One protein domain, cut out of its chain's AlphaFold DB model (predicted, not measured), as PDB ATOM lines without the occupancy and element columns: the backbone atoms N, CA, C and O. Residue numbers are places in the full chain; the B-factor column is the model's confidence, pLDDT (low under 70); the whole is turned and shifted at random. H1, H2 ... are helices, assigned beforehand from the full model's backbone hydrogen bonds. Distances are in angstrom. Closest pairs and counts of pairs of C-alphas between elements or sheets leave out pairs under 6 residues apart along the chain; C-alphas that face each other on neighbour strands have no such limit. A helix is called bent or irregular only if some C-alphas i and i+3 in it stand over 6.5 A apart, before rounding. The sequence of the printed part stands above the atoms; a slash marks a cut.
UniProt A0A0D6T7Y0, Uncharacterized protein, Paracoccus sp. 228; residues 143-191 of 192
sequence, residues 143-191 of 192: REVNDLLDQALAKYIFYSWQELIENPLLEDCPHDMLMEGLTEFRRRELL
ATOM      1  N   ARG A 143      35.642  -1.854 -21.634       76.81
ATOM      2  CA  ARG A 143      34.932  -1.520 -20.399       76.81
ATOM      3  C   ARG A 143      35.468  -2.301 -19.198       76.81
ATOM      4  O   ARG A 143      35.671  -1.701 -18.152       76.81
ATOM      5  N   GLU A 144      35.714  -3.599 -19.352       74.81
ATOM      6  CA  GLU A 144      36.243  -4.446 -18.273       74.81
ATOM      7  C   GLU A 144      37.654  -4.019 -17.880       74.81
ATOM      8  O   GLU A 144      37.959  -3.889 -16.695       74.81
ATOM      9  N   VAL A 145      38.487  -3.712 -18.877       82.75
ATOM     10  CA  VAL A 145      39.839  -3.194 -18.651       82.75
ATOM     11  C   VAL A 145      39.785  -1.862 -17.898       82.75
ATOM     12  O   VAL A 145      40.529  -1.673 -16.937       82.75
ATOM     13  N   ASN A 146      38.869  -0.959 -18.260       83.38
ATOM     14  CA  ASN A 146      38.687   0.312 -17.556       83.38
ATOM     15  C   ASN A 146      38.210   0.127 -16.105       83.38
ATOM     16  O   ASN A 146      38.701   0.824 -15.216       83.38
ATOM     17  N   ASP A 147      37.290  -0.808 -15.855       76.69
ATOM     18  CA  ASP A 147      36.773  -1.095 -14.511       76.69
ATOM     19  C   ASP A 147      37.872  -1.681 -13.601       76.69
ATOM     20  O   ASP A 147      37.979  -1.307 -12.428       76.69
ATOM     21  N   LEU A 148      38.728  -2.561 -14.134       79.50
ATOM     22  CA  LEU A 148      39.892  -3.090 -13.413       79.50
ATOM     23  C   LEU A 148      40.957  -2.013 -13.178       79.50
ATOM     24  O   LEU A 148      41.531  -1.935 -12.088       79.50
ATOM     25  N   LEU A 149      41.192  -1.145 -14.164       84.00
ATOM     26  CA  LEU A 149      42.143  -0.042 -14.055       84.00
ATOM     27  C   LEU A 149      41.714   0.973 -12.983       84.00
ATOM     28  O   LEU A 149      42.551   1.403 -12.189       84.00
ATOM     29  N   ASP A 150      40.426   1.324 -12.908       83.19
ATOM     30  CA  ASP A 150      39.887   2.223 -11.877       83.19
ATOM     31  C   ASP A 150      40.093   1.640 -10.470       83.19
ATOM     32  O   ASP A 150      40.598   2.312  -9.566       83.19
ATOM     33  N   GLN A 151      39.814   0.344 -10.299       77.25
ATOM     34  CA  GLN A 151      40.054  -0.365  -9.040       77.25
ATOM     35  C   GLN A 151      41.538  -0.396  -8.662       77.25
ATOM     36  O   GLN A 151      41.894  -0.157  -7.501       77.25
ATOM     37  N   ALA A 152      42.417  -0.667  -9.629       82.06
ATOM     38  CA  ALA A 152      43.854  -0.700  -9.410       82.06
ATOM     39  C   ALA A 152      44.389   0.685  -9.012       82.06
ATOM     40  O   ALA A 152      45.113   0.795  -8.023       82.06
ATOM     41  N   LEU A 153      43.985   1.747  -9.718       84.19
ATOM     42  CA  LEU A 153      44.397   3.130  -9.450       84.19
ATOM     43  C   LEU A 153      43.832   3.690  -8.138       84.19
ATOM     44  O   LEU A 153      44.457   4.556  -7.525       84.19
ATOM     45  N   ALA A 154      42.666   3.213  -7.694       81.06
ATOM     46  CA  ALA A 154      42.092   3.583  -6.402       81.06
ATOM     47  C   ALA A 154      42.830   2.927  -5.222       81.06
ATOM     48  O   ALA A 154      42.887   3.495  -4.127       81.06
ATOM     49  N   LYS A 155      43.375   1.722  -5.430       77.19
ATOM     50  CA  LYS A 155      43.958   0.889  -4.370       77.19
ATOM     51  C   LYS A 155      45.482   0.980  -4.284       77.19
ATOM     52  O   LYS A 155      46.028   0.862  -3.186       77.19
ATOM     53  N   TYR A 156      46.157   1.191  -5.409       78.75
ATOM     54  CA  TYR A 156      47.613   1.195  -5.522       78.75
ATOM     55  C   TYR A 156      48.112   2.486  -6.177       78.75
ATOM     56  O   TYR A 156      47.405   3.147  -6.935       78.75
ATOM     57  N   ILE A 157      49.355   2.855  -5.869       83.25
ATOM     58  CA  ILE A 157      50.047   3.970  -6.517       83.25
ATOM     59  C   ILE A 157      51.095   3.357  -7.434       83.25
ATOM     60  O   ILE A 157      51.974   2.654  -6.950       83.25
ATOM     61  N   PHE A 158      50.991   3.640  -8.728       86.56
ATOM     62  CA  PHE A 158      51.952   3.209  -9.737       86.56
ATOM     63  C   PHE A 158      52.849   4.377 -10.131       86.56
ATOM     64  O   PHE A 158      52.371   5.511 -10.250       86.56
ATOM     65  N   TYR A 159      54.128   4.096 -10.358       82.75
ATOM     66  CA  TYR A 159      55.127   5.078 -10.787       82.75
ATOM     67  C   TYR A 159      55.674   4.810 -12.189       82.75
ATOM     68  O   TYR A 159      56.398   5.642 -12.733       82.75
ATOM     69  N   SER A 160      55.350   3.660 -12.779       86.81
ATOM     70  CA  SER A 160      55.783   3.284 -14.122       86.81
ATOM     71  C   SER A 160      54.787   2.333 -14.781       86.81
ATOM     72  O   SER A 160      54.037   1.643 -14.089       86.81
ATOM     73  N   TRP A 161      54.816   2.265 -16.116       85.50
ATOM     74  CA  TRP A 161      54.052   1.286 -16.899       85.50
ATOM     75  C   TRP A 161      54.322  -0.154 -16.443       85.50
ATOM     76  O   TRP A 161      53.406  -0.961 -16.323       85.50
ATOM     77  N   GLN A 162      55.581  -0.462 -16.122       85.00
ATOM     78  CA  GLN A 162      56.002  -1.804 -15.733       85.00
ATOM     79  C   GLN A 162      55.394  -2.248 -14.394       85.00
ATOM     80  O   GLN A 162      54.909  -3.365 -14.271       85.00
ATOM     81  N   GLU A 163      55.325  -1.341 -13.421       84.81
ATOM     82  CA  GLU A 163      54.678  -1.599 -12.128       84.81
ATOM     83  C   GLU A 163      53.155  -1.785 -12.259       84.81
ATOM     84  O   GLU A 163      52.532  -2.448 -11.431       84.81
ATOM     85  N   LEU A 164      52.553  -1.194 -13.296       84.94
ATOM     86  CA  LEU A 164      51.126  -1.303 -13.581       84.94
ATOM     87  C   LEU A 164      50.769  -2.661 -14.198       84.94
ATOM     88  O   LEU A 164      49.820  -3.289 -13.736       84.94
ATOM     89  N   ILE A 165      51.536  -3.133 -15.188       86.19
ATOM     90  CA  ILE A 165      51.292  -4.434 -15.841       86.19
ATOM     91  C   ILE A 165      51.682  -5.628 -14.959       86.19
ATOM     92  O   ILE A 165      51.087  -6.689 -15.072       86.19
ATOM     93  N   GLU A 166      52.644  -5.458 -14.045       82.50
ATOM     94  CA  GLU A 166      53.027  -6.491 -13.068       82.50
ATOM     95  C   GLU A 166      52.049  -6.563 -11.875       82.50
ATOM     96  O   GLU A 166      52.246  -7.340 -10.936       82.50
ATOM     97  N   ASN A 167      50.989  -5.744 -11.868       79.88
ATOM     98  CA  ASN A 167      49.980  -5.803 -10.822       79.88
ATOM     99  C   ASN A 167      49.114  -7.067 -10.978       79.88
ATOM    100  O   ASN A 167      48.546  -7.268 -12.051       79.88
ATOM    101  N   PRO A 168      48.877  -7.844  -9.900       75.62
ATOM    102  CA  PRO A 168      48.042  -9.047  -9.959       75.62
ATOM    103  C   PRO A 168      46.604  -8.830 -10.459       75.62
ATOM    104  O   PRO A 168      45.923  -9.793 -10.780       75.62
ATOM    105  N   LEU A 169      46.105  -7.588 -10.465       76.06
ATOM    106  CA  LEU A 169      44.779  -7.248 -10.990       76.06
ATOM    107  C   LEU A 169      44.764  -6.975 -12.502       76.06
ATOM    108  O   LEU A 169      43.683  -6.950 -13.082       76.06
ATOM    109  N   LEU A 170      45.921  -6.710 -13.117       79.06
ATOM    110  CA  LEU A 170      46.044  -6.247 -14.506       79.06
ATOM    111  C   LEU A 170      46.962  -7.131 -15.369       79.06
ATOM    112  O   LEU A 170      47.090  -6.859 -16.559       79.06
ATOM    113  N   GLU A 171      47.568  -8.177 -14.796       75.88
ATOM    114  CA  GLU A 171      48.530  -9.071 -15.464       75.88
ATOM    115  C   GLU A 171      47.969  -9.711 -16.749       75.88
ATOM    116  O   GLU A 171      48.683  -9.834 -17.742       75.88
ATOM    117  N   ASP A 172      46.673 -10.038 -16.762       76.25
ATOM    118  CA  ASP A 172      46.010 -10.704 -17.891       76.25
ATOM    119  C   ASP A 172      45.352  -9.733 -18.898       76.25
ATOM    120  O   ASP A 172      44.744 -10.167 -19.879       76.25
ATOM    121  N   CYS A 173      45.442  -8.415 -18.678       80.25
ATOM    122  CA  CYS A 173      44.774  -7.416 -19.520       80.25
ATOM    123  C   CYS A 173      45.559  -7.119 -20.819       80.25
ATOM    124  O   CYS A 173      46.775  -6.905 -20.773       80.25
ATOM    125  N   PRO A 174      44.889  -6.984 -21.982       86.12
ATOM    126  CA  PRO A 174      45.542  -6.563 -23.220       86.12
ATOM    127  C   PRO A 174      46.191  -5.175 -23.100       86.12
ATOM    128  O   PRO A 174      45.569  -4.198 -22.674       86.12
ATOM    129  N   HIS A 175      47.464  -5.076 -23.491       86.62
ATOM    130  CA  HIS A 175      48.258  -3.852 -23.333       86.62
ATOM    131  C   HIS A 175      47.732  -2.674 -24.164       86.62
ATOM    132  O   HIS A 175      47.829  -1.525 -23.739       86.62
ATOM    133  N   ASP A 176      47.184  -2.945 -25.346       88.12
ATOM    134  CA  ASP A 176      46.538  -1.955 -26.209       88.12
ATOM    135  C   ASP A 176      45.325  -1.315 -25.525       88.12
ATOM    136  O   ASP A 176      45.237  -0.088 -25.451       88.12
ATOM    137  N   MET A 177      44.469  -2.132 -24.914       88.00
ATOM    138  CA  MET A 177      43.306  -1.664 -24.161       88.00
ATOM    139  C   MET A 177      43.688  -0.907 -22.881       88.00
ATOM    140  O   MET A 177      43.056   0.092 -22.533       88.00
ATOM    141  N   LEU A 178      44.754  -1.321 -22.189       86.69
ATOM    142  CA  LEU A 178      45.271  -0.596 -21.020       86.69
ATOM    143  C   LEU A 178      45.780   0.808 -21.386       86.69
ATOM    144  O   LEU A 178      45.560   1.761 -20.635       86.69
ATOM    145  N   MET A 179      46.430   0.964 -22.545       87.81
ATOM    146  CA  MET A 179      46.879   2.276 -23.029       87.81
ATOM    147  C   MET A 179      45.700   3.197 -23.376       87.81
ATOM    148  O   MET A 179      45.727   4.392 -23.049       87.81
ATOM    149  N   GLU A 180      44.656   2.659 -24.012       86.31
ATOM    150  CA  GLU A 180      43.417   3.399 -24.281       86.31
ATOM    151  C   GLU A 180      42.741   3.838 -22.973       86.31
ATOM    152  O   GLU A 180      42.427   5.022 -22.809       86.31
ATOM    153  N   GLY A 181      42.648   2.933 -21.995       86.81
ATOM    154  CA  GLY A 181      42.097   3.216 -20.670       86.81
ATOM    155  C   GLY A 181      42.879   4.298 -19.923       86.81
ATOM    156  O   GLY A 181      42.311   5.305 -19.504       86.81
ATOM    157  N   LEU A 182      44.207   4.190 -19.817       87.00
ATOM    158  CA  LEU A 182      45.034   5.221 -19.166       87.00
ATOM    159  C   LEU A 182      44.906   6.598 -19.831       87.00
ATOM    160  O   LEU A 182      44.981   7.631 -19.155       87.00
ATOM    161  N   THR A 183      44.682   6.627 -21.146       85.56
ATOM    162  CA  THR A 183      44.417   7.866 -21.883       85.56
ATOM    163  C   THR A 183      43.077   8.483 -21.471       85.56
ATOM    164  O   THR A 183      43.004   9.704 -21.293       85.56
ATOM    165  N   GLU A 184      42.049   7.659 -21.260       84.44
ATOM    166  CA  GLU A 184      40.723   8.060 -20.775       84.44
ATOM    167  C   GLU A 184      40.764   8.564 -19.321       84.44
ATOM    168  O   GLU A 184      40.279   9.662 -19.029       84.44
ATOM    169  N   PHE A 185      41.463   7.849 -18.435       82.38
ATOM    170  CA  PHE A 185      41.688   8.241 -17.035       82.38
ATOM    171  C   PHE A 185      42.695   9.391 -16.866       82.38
ATOM    172  O   PHE A 185      42.962   9.836 -15.747       82.38
ATOM    173  N   ARG A 186      43.233   9.920 -17.975       83.69
ATOM    174  CA  ARG A 186      44.204  11.027 -18.023       83.69
ATOM    175  C   ARG A 186      45.503  10.748 -17.256       83.69
ATOM    176  O   ARG A 186      46.171  11.697 -16.851       83.69
ATOM    177  N   ARG A 187      45.886   9.478 -17.105       79.12
ATOM    178  CA  ARG A 187      47.131   9.026 -16.454       79.12
ATOM    179  C   ARG A 187      48.216   8.751 -17.496       79.12
ATOM    180  O   ARG A 187      48.753   7.652 -17.596       79.12
ATOM    181  N   ARG A 188      48.518   9.764 -18.314       79.19
ATOM    182  CA  ARG A 188      49.479   9.651 -19.430       79.19
ATOM    183  C   ARG A 188      50.916   9.437 -18.964       79.19
ATOM    184  O   ARG A 188      51.734   8.963 -19.734       79.19
ATOM    185  N   GLU A 189      51.211   9.786 -17.720       79.81
ATOM    186  CA  GLU A 189      52.499   9.565 -17.070       79.81
ATOM    187  C   GLU A 189      52.822   8.085 -16.826       79.81
ATOM    188  O   GLU A 189      53.974   7.759 -16.559       79.81
ATOM    189  N   LEU A 190      51.819   7.205 -16.913       80.06
ATOM    190  CA  LEU A 190      51.974   5.757 -16.777       80.06
ATOM    191  C   LEU A 190      51.994   5.034 -18.125       80.06
ATOM    192  O   LEU A 190      52.146   3.820 -18.127       80.06
ATOM    193  N   LEU A 191      51.826   5.746 -19.244       81.06
ATOM    194  CA  LEU A 191      51.991   5.159 -20.574       81.06
ATOM    195  C   LEU A 191      53.476   4.811 -20.812       81.06
ATOM    196  O   LEU A 191      54.342   5.484 -20.241       81.06
TER     197      LEU A 191
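AT A GLANCE: This is residues 143 to 191 of the 192 residues of an uncharacterized protein of Paracoccus sp. 228 (UniProt A0A0D6T7Y0). Three helices sit in a triangle in a small rounded body, with H3 crossing the first part of the longest helix, H1, and the short H2 set off at the third corner. H1 and H3 touch, while H2 touches no helix but is near H3; the link of residues 166 to 174 loops back from H2 to H3, and residues 185 to 191 fold back from the end of H3. The printed part has 49 residues with three named helices in the order H1, H2, H3 and no named strand, and the class is all helix. The whole is compact, with a radius of gyration of the C-alphas of 9.2 A, and the C-alphas span 21 by 20 by 18 A.

HOW THE PARTS SIT: The longest helix is H1, residues 143 to 155, and it touches H3, residues 175 to 184, with residues 145 to 149 alone. Their closest C-alphas are those of Asn 146 and Gly 181, 5.5 A apart, and 8 pairs of C-alphas lie within 8 A. The two run the same way at a steep tilt of 69 degrees, only just short of about perpendicular, and their centres are 10.8 A apart. H2, residues 161 to 165, touches no helix. It is near H3, with 5 pairs of C-alphas within 10 A and the closest 8.1 A apart. H1 and H2 are only just apart, their closest C-alphas being 8.4 A from each other. In H1, H2 and H3 every O i to N i+4 pair of the backbone is within hydrogen-bond range.

IN THESE COORDINATES: H1 has 13 residues and measures 18.6 A from C-alpha 143 at (34.932, -1.520, -20.399) to C-alpha 155 at (43.958, 0.889, -4.370). H3 has 10 residues and measures 14.3 A from C-alpha 175 to C-alpha 184, the latter at (40.723, 8.060, -20.775). H2 has 5 residues and measures 6.4 A, from Trp 161 to Ile 165. None of the three helices is bent or irregular.

THE WHOLE: The two C-alphas farthest apart are those of Arg 143 and Tyr 159, at 23.3 A, while the first and last printed C-alphas, of Arg 143 and Leu 191, are 18.3 A apart. The printed part has no cut. The link from H1 to H2, with 5 residues, is tight, the link from H2 to H3, with 9 residues, is short, and neither is long. The mean pLDDT of the printed part is 82.3, and no printed residue is under 70.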